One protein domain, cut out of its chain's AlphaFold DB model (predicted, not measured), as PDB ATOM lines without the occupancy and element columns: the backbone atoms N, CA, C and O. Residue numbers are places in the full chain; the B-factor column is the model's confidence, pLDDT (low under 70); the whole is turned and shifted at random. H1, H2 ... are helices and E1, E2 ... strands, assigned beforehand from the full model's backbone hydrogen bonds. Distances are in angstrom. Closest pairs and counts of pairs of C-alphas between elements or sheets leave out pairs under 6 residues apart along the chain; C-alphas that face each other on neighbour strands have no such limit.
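What this domain is: This is residues 3 to 79 of the 98 residues of an uncharacterized protein of Roseimicrobium gellanilyticum (UniProt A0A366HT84). A strongly twisted sheet of four antiparallel strands makes the body, and the long strand E3 bends within it; the hairpin of E2 and E3 reaches out past E4, and the short helix H1 sits beside that hairpin at the sheet's level. The printed part has 77 residues, with four named strands and then one named helix, E1 E2 E3 E4 H1, and the sheet order is E1, E4, E3, E2. The class is mixed, helices and strands. The whole is compact, with a radius of gyration of the C-alphas of 13.2 A and spans of 34 by 24 by 21 A.

How they stand to each other: E3, residues 34 to 49, bends by 95 degrees at residue 45. It forms a hairpin with the edge strand E2, residues 22 to 31, where N 27 and O 38 are 2.8 A apart, and another with E4, residues 57 to 65, where N 58 and O 48 are 2.7 A apart. E2, E3 and E4 are a meander, each strand the antiparallel neighbour of the one before. The other edge strand, E1, residues 8 to 13, is antiparallel to E4, with N 11 and O 59 3.0 A apart; E1, E2, E3 and E4 make a Greek key, four strands in a row along the chain of which three, E2, E3 and E4, are the meander and the first, E1, is the antiparallel neighbour of the fourth, E4. Residues 3 to 4 pair antiparallel with residues 9 to 10 of E1. H1, residues 68 to 78, is on the sheet at its level, with a height of 1.2 A; its closest C-alphas to E3 are those of Leu 70 and Trp 38, 7.6 A. Every O i to N i+4 pair in H1 is within hydrogen-bond range.

Where its parts are: E3 is 33.8 A long, E2 27.8 A, E4 23.3 A, E1 15.4 A and H1 15.1 A. E1 begins at C-alpha 8 (142.908, 154.625, 132.818), and H1 ends at C-alpha 78 (155.316, 155.769, 133.027).

The domain as a whole: The C-alphas farthest apart, of Arg 54 and Lys 68, are 36.1 A apart. The printed part has no cut and no long link. Mean pLDDT of the printed part is 89.6; residue 79 is under 70.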
ATOM      1  N   SER A   3     146.127 153.893 124.279       87.00
ATOM      2  CA  SER A   3     147.014 154.536 125.251       87.00
ATOM      3  C   SER A   3     146.538 154.174 126.649       87.00
ATOM      4  O   SER A   3     145.373 154.389 126.971       87.00
ATOM      5  N   ILE A   4     147.416 153.583 127.455       89.31
ATOM      6  CA  ILE A   4     147.114 153.101 128.803       89.31
ATOM      7  C   ILE A   4     148.029 153.783 129.821       89.31
ATOM      8  O   ILE A   4     149.208 154.004 129.542       89.31
ATOM      9  N   SER A   5     147.473 154.111 130.983       88.81
ATOM     10  CA  SER A   5     148.156 154.691 132.135       88.81
ATOM     11  C   SER A   5     147.789 153.933 133.413       88.81
ATOM     12  O   SER A   5     146.890 153.099 133.413       88.81
ATOM     13  N   SER A   6     148.420 154.243 134.540       87.75
ATOM     14  CA  SER A   6     148.052 153.704 135.855       87.75
ATOM     15  C   SER A   6     146.635 154.096 136.307       87.75
ATOM     16  O   SER A   6     146.080 153.454 137.198       87.75
ATOM     17  N   THR A   7     146.033 155.117 135.690       90.50
ATOM     18  CA  THR A   7     144.702 155.642 136.036       90.50
ATOM     19  C   THR A   7     143.597 155.207 135.079       90.50
ATOM     20  O   THR A   7     142.435 155.128 135.483       90.50
ATOM     21  N   GLY A   8     143.921 154.920 133.818       92.75
ATOM     22  CA  GLY A   8     142.908 154.625 132.818       92.75
ATOM     23  C   GLY A   8     143.465 154.202 131.470       92.75
ATOM     24  O   GLY A   8     144.664 154.015 131.276       92.75
ATOM     25  N   VAL A   9     142.562 154.044 130.511       93.44
ATOM     26  CA  VAL A   9     142.897 153.667 129.141       93.44
ATOM     27  C   VAL A   9     142.013 154.409 128.151       93.44
ATOM     28  O   VAL A   9     140.812 154.579 128.354       93.44
ATOM     29  N   VAL A  10     142.630 154.831 127.056       93.75
ATOM     30  CA  VAL A  10     141.974 155.402 125.890       93.75
ATOM     31  C   VAL A  10     142.144 154.436 124.730       93.75
ATOM     32  O   VAL A  10     143.269 154.123 124.330       93.75
ATOM     33  N   PHE A  11     141.037 153.972 124.165       92.69
ATOM     34  CA  PHE A  11     141.043 153.010 123.067       92.69
ATOM     35  C   PHE A  11     139.971 153.339 122.028       92.69
ATOM     36  O   PHE A  11     139.078 154.153 122.257       92.69
ATOM     37  N   LEU A  12     140.085 152.715 120.857       93.56
ATOM     38  CA  LEU A  12     139.078 152.804 119.805       93.56
ATOM     39  C   LEU A  12     138.129 151.612 119.898       93.56
ATOM     40  O   LEU A  12     138.577 150.474 120.035       93.56
ATOM     41  N   ASN A  13     136.834 151.870 119.766       93.25
ATOM     42  CA  ASN A  13     135.797 150.849 119.728       93.25
ATOM     43  C   ASN A  13     134.897 151.032 118.500       93.25
ATOM     44  O   ASN A  13     134.613 152.153 118.087       93.25
ATOM     45  N   ALA A  14     134.413 149.935 117.919       93.31
ATOM     46  CA  ALA A  14     133.497 149.982 116.773       93.31
ATOM     47  C   ALA A  14     132.073 150.415 117.165       93.31
ATOM     48  O   ALA A  14     131.255 150.745 116.310       93.31
ATOM     49  N   ARG A  15     131.755 150.380 118.461       93.12
ATOM     50  CA  ARG A  15     130.456 150.774 119.006       93.12
ATOM     51  C   ARG A  15     130.640 151.876 120.035       93.12
ATOM     52  O   ARG A  15     131.620 151.870 120.779       93.12
ATOM     53  N   ALA A  16     129.674 152.786 120.080       93.69
ATOM     54  CA  ALA A  16     129.563 153.723 121.182       93.69
ATOM     55  C   ALA A  16     129.312 152.945 122.478       93.69
ATOM     56  O   ALA A  16     128.627 151.918 122.469       93.69
ATOM     57  N   LEU A  17     129.892 153.432 123.567       94.44
ATOM     58  CA  LEU A  17     129.661 152.920 124.908       94.44
ATOM     59  C   LEU A  17     128.989 154.006 125.738       94.44
ATOM     60  O   LEU A  17     129.275 155.191 125.564       94.44
ATOM     61  N   ASP A  18     128.110 153.587 126.642       96.00
ATOM     62  CA  ASP A  18     127.383 154.514 127.496       96.00
ATOM     63  C   ASP A  18     128.331 155.134 128.524       96.00
ATOM     64  O   ASP A  18     129.045 154.434 129.249       96.00
ATOM     65  N   VAL A  19     128.338 156.463 128.602       95.56
ATOM     66  CA  VAL A  19     129.080 157.177 129.646       95.56
ATOM     67  C   VAL A  19     128.494 156.806 131.010       95.56
ATOM     68  O   VAL A  19     127.284 156.650 131.155       95.56
ATOM     69  N   SER A  20     129.366 156.647 132.003       95.06
ATOM     70  CA  SER A  20     129.042 156.148 133.344       95.06
ATOM     71  C   SER A  20     128.617 154.677 133.403       95.06
ATOM     72  O   SER A  20     128.138 154.238 134.444       95.06
ATOM     73  N   SER A  21     128.825 153.893 132.339       95.38
ATOM     74  CA  SER A  21     128.765 152.432 132.435       95.38
ATOM     75  C   SER A  21     130.082 151.863 132.972       95.38
ATOM     76  O   SER A  21     131.166 152.355 132.642       95.38
ATOM     77  N   GLU A  22     129.990 150.828 133.807       95.69
ATOM     78  CA  GLU A  22     131.141 150.010 134.183       95.69
ATOM     79  C   GLU A  22     131.308 148.883 133.165       95.69
ATOM     80  O   GLU A  22     130.351 148.178 132.835       95.69
ATOM     81  N   ILE A  23     132.530 148.709 132.669       94.50
ATOM     82  CA  ILE A  23     132.872 147.651 131.726       94.50
ATOM     83  C   ILE A  23     134.103 146.881 132.195       94.50
ATOM     84  O   ILE A  23     134.946 147.376 132.949       94.50
ATOM     85  N   THR A  24     134.218 145.657 131.692       94.31
ATOM     86  CA  THR A  24     135.397 144.812 131.857       94.31
ATOM     87  C   THR A  24     136.187 144.794 130.558       94.31
ATOM     88  O   THR A  24     135.626 144.560 129.486       94.31
ATOM     89  N   LEU A  25     137.494 145.021 130.651       91.69
ATOM     90  CA  LEU A  25     138.427 144.930 129.534       91.69
ATOM     91  C   LEU A  25     139.431 143.806 129.785       91.69
ATOM     92  O   LEU A  25     139.846 143.568 130.918       91.69
ATOM     93  N   SER A  26     139.842 143.142 128.707       91.50
ATOM     94  CA  SER A  26     141.008 142.257 128.709       91.50
ATOM     95  C   SER A  26     142.171 143.002 128.066       91.50
ATOM     96  O   SER A  26     142.087 143.426 126.914       91.50
ATOM     97  N   VAL A  27     143.231 143.225 128.837       89.00
ATOM     98  CA  VAL A  27     144.450 143.909 128.405       89.00
ATOM     99  C   VAL A  27     145.528 142.857 128.225       89.00
ATOM    100  O   VAL A  27     145.857 142.149 129.169       89.00
ATOM    101  N   GLN A  28     146.105 142.767 127.033       89.44
ATOM    102  CA  GLN A  28     147.252 141.902 126.782       89.44
ATOM    103  C   GLN A  28     148.532 142.740 126.808       89.44
ATOM    104  O   GLN A  28     148.643 143.747 126.106       89.44
ATOM    105  N   THR A  29     149.505 142.332 127.616       85.44
ATOM    106  CA  THR A  29     150.842 142.934 127.661       85.44
ATOM    107  C   THR A  29     151.871 141.941 127.149       85.44
ATOM    108  O   THR A  29     151.799 140.762 127.490       85.44
ATOM    109  N   ASN A  30     152.863 142.419 126.399       84.25
ATOM    110  CA  ASN A  30     154.042 141.641 126.033       84.25
ATOM    111  C   ASN A  30     155.269 142.250 126.718       84.25
ATOM    112  O   ASN A  30     155.634 143.394 126.442       84.25
ATOM    113  N   ILE A  31     155.885 141.497 127.630       77.94
ATOM    114  CA  ILE A  31     157.062 141.935 128.383       77.94
ATOM    115  C   ILE A  31     158.189 140.956 128.100       77.94
ATOM    116  O   ILE A  31     158.145 139.807 128.533       77.94
ATOM    117  N   LEU A  32     159.217 141.422 127.387       78.12
ATOM    118  CA  LEU A  32     160.396 140.619 127.040       78.12
ATOM    119  C   LEU A  32     160.038 139.287 126.346       78.12
ATOM    120  O   LEU A  32     160.712 138.281 126.547       78.12
ATOM    121  N   GLY A  33     158.969 139.277 125.540       83.25
ATOM    122  CA  GLY A  33     158.491 138.085 124.836       83.25
ATOM    123  C   GLY A  33     157.514 137.216 125.633       83.25
ATOM    124  O   GLY A  33     156.980 136.267 125.068       83.25
ATOM    125  N   ASN A  34     157.237 137.542 126.899       76.88
ATOM    126  CA  ASN A  34     156.178 136.896 127.667       76.88
ATOM    127  C   ASN A  34     154.864 137.654 127.484       76.88
ATOM    128  O   ASN A  34     154.740 138.816 127.879       76.88
ATOM    129  N   GLU A  35     153.883 136.976 126.897       87.94
ATOM    130  CA  GLU A  35     152.518 137.475 126.784       87.94
ATOM    131  C   GLU A  35     151.740 137.162 128.060       87.94
ATOM    132  O   GLU A  35     151.738 136.031 128.548       87.94
ATOM    133  N   GLN A  36     151.069 138.174 128.596       87.38
ATOM    134  CA  GLN A  36     150.206 138.040 129.758       87.38
ATOM    135  C   GLN A  36     148.908 138.806 129.522       87.38
ATOM    136  O   GLN A  36     148.929 139.938 129.036       87.38
ATOM    137  N   GLU A  37     147.787 138.177 129.866       91.06
ATOM    138  CA  GLU A  37     146.457 138.774 129.795       91.06
ATOM    139  C   GLU A  37     145.993 139.199 131.191       91.06
ATOM    140  O   GLU A  37     146.177 138.480 132.176       91.06
ATOM    141  N   TRP A  38     145.393 140.382 131.264       90.50
ATOM    142  CA  TRP A  38     144.907 141.005 132.483       90.50
ATOM    143  C   TRP A  38     143.442 141.367 132.320       90.50
ATOM    144  O   TRP A  38     143.069 142.055 131.371       90.50
ATOM    145  N   THR A  39     142.613 140.983 133.281       92.69
ATOM    146  CA  THR A  39     141.241 141.480 133.368       92.69
ATOM    147  C   THR A  39     141.222 142.743 134.221       92.69
ATOM    148  O   THR A  39     141.668 142.728 135.370       92.69
ATOM    149  N   VAL A  40     140.712 143.838 133.663       92.94
ATOM    150  CA  VAL A  40     140.582 145.127 134.353       92.94
ATOM    151  C   VAL A  40     139.138 145.605 134.300       92.94
ATOM    152  O   VAL A  40     138.414 145.341 133.338       92.94
ATOM    153  N   HIS A  41     138.725 146.317 135.339       94.38
ATOM    154  CA  HIS A  41     137.395 146.905 135.437       94.38
ATOM    155  C   HIS A  41     137.520 148.421 135.447       94.38
ATOM    156  O   HIS A  41     138.493 148.966 135.979       94.38
ATOM    157  N   GLY A  42     136.543 149.111 134.871       95.19
ATOM    158  CA  GLY A  42     136.490 150.553 134.994       95.19
ATOM    159  C   GLY A  42     135.286 151.206 134.353       95.19
ATOM    160  O   GLY A  42     134.461 150.567 133.703       95.19
ATOM    161  N   TRP A  43     135.208 152.510 134.569       96.88
ATOM    162  CA  TRP A  43     134.074 153.345 134.214       96.88
ATOM    163  C   TRP A  43     134.372 154.138 132.954       96.88
ATOM    164  O   TRP A  43     135.405 154.807 132.858       96.88
ATOM    165  N   VAL A  44     133.443 154.101 132.004       96.62
ATOM    166  CA  VAL A  44     133.496 154.952 130.816       96.62
ATOM    167  C   VAL A  44     133.233 156.393 131.245       96.62
ATOM    168  O   VAL A  44     132.140 156.719 131.704       96.62
ATOM    169  N   VAL A  45     134.227 157.267 131.096       96.62
ATOM    170  CA  VAL A  45     134.087 158.699 131.416       96.62
ATOM    171  C   VAL A  45     133.844 159.552 130.183       96.62
ATOM    172  O   VAL A  45     133.280 160.636 130.286       96.62
ATOM    173  N   GLU A  46     134.233 159.054 129.011       96.19
ATOM    174  CA  GLU A  46     134.058 159.757 127.749       96.19
ATOM    175  C   GLU A  46     133.937 158.754 126.599       96.19
ATOM    176  O   GLU A  46     134.660 157.756 126.546       96.19
ATOM    177  N   CYS A  47     133.032 159.028 125.661       95.38
ATOM    178  CA  CYS A  47     132.917 158.302 124.403       95.38
ATOM    179  C   CYS A  47     132.563 159.295 123.295       95.38
ATOM    180  O   CYS A  47     131.472 159.865 123.292       95.38
ATOM    181  N   VAL A  48     133.490 159.520 122.365       95.38
ATOM    182  CA  VAL A  48     133.327 160.477 121.261       95.38
ATOM    183  C   VAL A  48     133.642 159.812 119.922       95.38
ATOM    184  O   VAL A  48     134.476 158.906 119.879       95.38
ATOM    185  N   PRO A  49     133.005 160.213 118.808       94.44
ATOM    186  CA  PRO A  49     133.382 159.726 117.484       94.44
ATOM    187  C   PRO A  49     134.867 159.985 117.202       94.44
ATOM    188  O   PRO A  49     135.371 161.074 117.477       94.44
ATOM    189  N   ALA A  50     135.578 158.994 116.665       91.38
ATOM    190  CA  ALA A  50     136.981 159.161 116.309       91.38
ATOM    191  C   ALA A  50     137.108 159.947 114.992       91.38
ATOM    192  O   ALA A  50     136.507 159.578 113.984       91.38
ATOM    193  N   GLU A  51     137.918 161.008 114.979       86.44
ATOM    194  CA  GLU A  51     138.139 161.817 113.767       86.44
ATOM    195  C   GLU A  51     138.931 161.055 112.691       86.44
ATOM    196  O   GLU A  51     138.709 161.224 111.494       86.44
ATOM    197  N   GLU A  52     139.833 160.172 113.121       77.75
ATOM    198  CA  GLU A  52     140.796 159.473 112.262       77.75
ATOM    199  C   GLU A  52     140.204 158.242 111.556       77.75
ATOM    200  O   GLU A  52     140.724 157.800 110.531       77.75
ATOM    201  N   GLN A  53     139.125 157.659 112.092       79.56
ATOM    202  CA  GLN A  53     138.525 156.426 111.580       79.56
ATOM    203  C   GLN A  53     136.999 156.518 111.563       79.56
ATOM    204  O   GLN A  53     136.334 156.520 112.597       79.56
ATOM    205  N   ARG A  54     136.422 156.538 110.355       82.44
ATOM    206  CA  ARG A  54     134.964 156.546 110.185       82.44
ATOM    207  C   ARG A  54     134.338 155.301 110.808       82.44
ATOM    208  O   ARG A  54     134.731 154.181 110.494       82.44
ATOM    209  N   GLY A  55     133.308 155.519 111.623       87.19
ATOM    210  CA  GLY A  55     132.532 154.445 112.243       87.19
ATOM    211  C   GLY A  55     133.165 153.849 113.500       87.19
ATOM    212  O   GLY A  55     132.708 152.802 113.948       87.19
ATOM    213  N   THR A  56     134.187 154.489 114.073       94.56
ATOM    214  CA  THR A  56     134.724 154.116 115.386       94.56
ATOM    215  C   THR A  56     134.582 155.259 116.387       94.56
ATOM    216  O   THR A  56     134.366 156.421 116.036       94.56
ATOM    217  N   PHE A  57     134.666 154.904 117.663       93.88
ATOM    218  CA  PHE A  57     134.525 155.794 118.801       93.88
ATOM    219  C   PHE A  57     135.792 155.719 119.640       93.88
ATOM    220  O   PHE A  57     136.280 154.631 119.944       93.88
ATOM    221  N   LYS A  58     136.316 156.876 120.026       94.88
ATOM    222  CA  LYS A  58     137.354 157.006 121.037       94.88
ATOM    223  C   LYS A  58     136.689 156.947 122.408       94.88
ATOM    224  O   LYS A  58     135.821 157.761 122.715       94.88
ATOM    225  N   VAL A  59     137.082 155.963 123.204       95.12
ATOM    226  CA  VAL A  59     136.546 155.708 124.540       95.12
ATOM    227  C   VAL A  59     137.645 155.970 125.558       95.12
ATOM    228  O   VAL A  59     138.736 155.416 125.427       95.12
ATOM    229  N   THR A  60     137.339 156.776 126.570       96.06
ATOM    230  CA  THR A  60     138.183 156.995 127.747       96.06
ATOM    231  C   THR A  60     137.561 156.265 128.929       96.06
ATOM    232  O   THR A  60     136.402 156.502 129.286       96.06
ATOM    233  N   LEU A  61     138.337 155.381 129.545       95.38
ATOM    234  CA  LEU A  61     137.938 154.585 130.695       95.38
ATOM    235  C   LEU A  61     138.867 154.856 131.877       95.38
ATOM    236  O   LEU A  61     140.085 154.846 131.716       95.38
ATOM    237  N   LEU A  62     138.294 155.056 133.062       95.81
ATOM    238  CA  LEU A  62     139.032 155.121 134.325       95.81
ATOM    239  C   LEU A  62     138.938 153.786 135.050       95.81
ATOM    240  O   LEU A  62     137.840 153.254 135.221       95.81
ATOM    241  N   PHE A  63     140.069 153.250 135.498       94.56
ATOM    242  CA  PHE A  63     140.087 151.962 136.183       94.56
ATOM    243  C   PHE A  63     139.408 152.051 137.555       94.56
ATOM    244  O   PHE A  63     139.723 152.928 138.357       94.56
ATOM    245  N   SER A  64     138.484 151.128 137.832       92.25
ATOM    246  CA  SER A  64     137.891 150.949 139.164       92.25
ATOM    247  C   SER A  64     138.778 150.068 140.041       92.25
ATOM    248  O   SER A  64     138.936 150.323 141.233       92.25
ATOM    249  N   ASN A  65     139.398 149.055 139.435       87.50
ATOM    250  CA  ASN A  65     140.371 148.190 140.076       87.50
ATOM    251  C   ASN A  65     141.420 147.746 139.053       87.50
ATOM    252  O   ASN A  65     141.077 147.307 137.952       87.50
ATOM    253  N   LEU A  66     142.691 147.830 139.438       89.50
ATOM    254  CA  LEU A  66     143.819 147.426 138.613       89.50
ATOM    255  C   LEU A  66     144.615 146.338 139.349       89.50
ATOM    256  O   LEU A  66     144.964 146.541 140.517       89.50
ATOM    257  N   PRO A  67     144.928 145.195 138.706       89.75
ATOM    258  CA  PRO A  67     145.813 144.197 139.293       89.75
ATOM    259  C   PRO A  67     147.128 144.840 139.737       89.75
ATOM    260  O   PRO A  67     147.715 145.631 138.996       89.75
ATOM    261  N   LYS A  68     147.597 144.515 140.947       88.94
ATOM    262  CA  LYS A  68     148.785 145.153 141.541       88.94
ATOM    263  C   LYS A  68     150.017 145.003 140.654       88.94
ATOM    264  O   LYS A  68     150.800 145.941 140.537       88.94
ATOM    265  N   GLU A  69     150.182 143.843 140.028       88.81
ATOM    266  CA  GLU A  69     151.292 143.589 139.117       88.81
ATOM    267  C   GLU A  69     151.196 144.479 137.872       88.81
ATOM    268  O   GLU A  69     152.183 145.106 137.494       88.81
ATOM    269  N   LEU A  70     150.003 144.618 137.283       87.94
ATOM    270  CA  LEU A  70     149.784 145.514 136.147       87.94
ATOM    271  C   LEU A  70     150.015 146.981 136.532       87.94
ATOM    272  O   LEU A  70     150.647 147.717 135.781       87.94
ATOM    273  N   GLN A  71     149.581 147.401 137.722       89.00
ATOM    274  CA  GLN A  71     149.840 148.747 138.236       89.00
ATOM    275  C   GLN A  71     151.341 149.036 138.345       89.00
ATOM    276  O   GLN A  71     151.791 150.110 137.950       89.00
ATOM    277  N   GLN A  72     152.124 148.081 138.851       87.19
ATOM    278  CA  GLN A  72     153.579 148.209 138.933       87.19
ATOM    279  C   GLN A  72     154.220 148.274 137.546       87.19
ATOM    280  O   GLN A  72     155.115 149.085 137.327       87.19
ATOM    281  N   LEU A  73     153.751 147.457 136.604       85.75
ATOM    282  CA  LEU A  73     154.243 147.462 135.228       85.75
ATOM    283  C   LEU A  73     153.975 148.794 134.527       85.75
ATOM    284  O   LEU A  73     154.881 149.348 133.907       85.75
ATOM    285  N   LEU A  74     152.766 149.337 134.672       86.31
ATOM    286  CA  LEU A  74     152.422 150.649 134.129       86.31
ATOM    287  C   LEU A  74     153.225 151.755 134.815       86.31
ATOM    288  O   LEU A  74     153.771 152.601 134.123       86.31
ATOM    289  N   ALA A  75     153.415 151.700 136.136       84.06
ATOM    290  CA  ALA A  75     154.257 152.662 136.848       84.06
ATOM    291  C   ALA A  75     155.731 152.622 136.394       84.06
ATOM    292  O   ALA A  75     156.388 153.659 136.343       84.06
ATOM    293  N   LEU A  76     156.256 151.443 136.037       80.12
ATOM    294  CA  LEU A  76     157.595 151.307 135.453       80.12
ATOM    295  C   LEU A  76     157.659 151.861 134.024       80.12
ATOM    296  O   LEU A  76     158.677 152.435 133.649       80.12
ATOM    297  N   ALA A  77     156.586 151.714 133.244       76.00
ATOM    298  CA  ALA A  77     156.493 152.253 131.887       76.00
ATOM    299  C   ALA A  77     156.286 153.782 131.862       76.00
ATOM    300  O   ALA A  77     156.827 154.463 130.994       76.00
ATOM    301  N   GLU A  78     155.536 154.328 132.821       73.56
ATOM    302  CA  GLU A  78     155.316 155.769 133.027       73.56
ATOM    303  C   GLU A  78     156.527 156.452 133.680       73.56
ATOM    304  O   GLU A  78     156.777 157.646 133.501       73.56
ATOM    305  N   GLY A  79     157.291 155.676 134.449       53.81
ATOM    306  CA  GLY A  79     158.405 156.095 135.280       53.81
ATOM    307  C   GLY A  79     159.687 156.395 134.512       53.81
ATOM    308  O   GLY A  79     160.712 155.768 134.761       53.81
TER     309      GLY A  79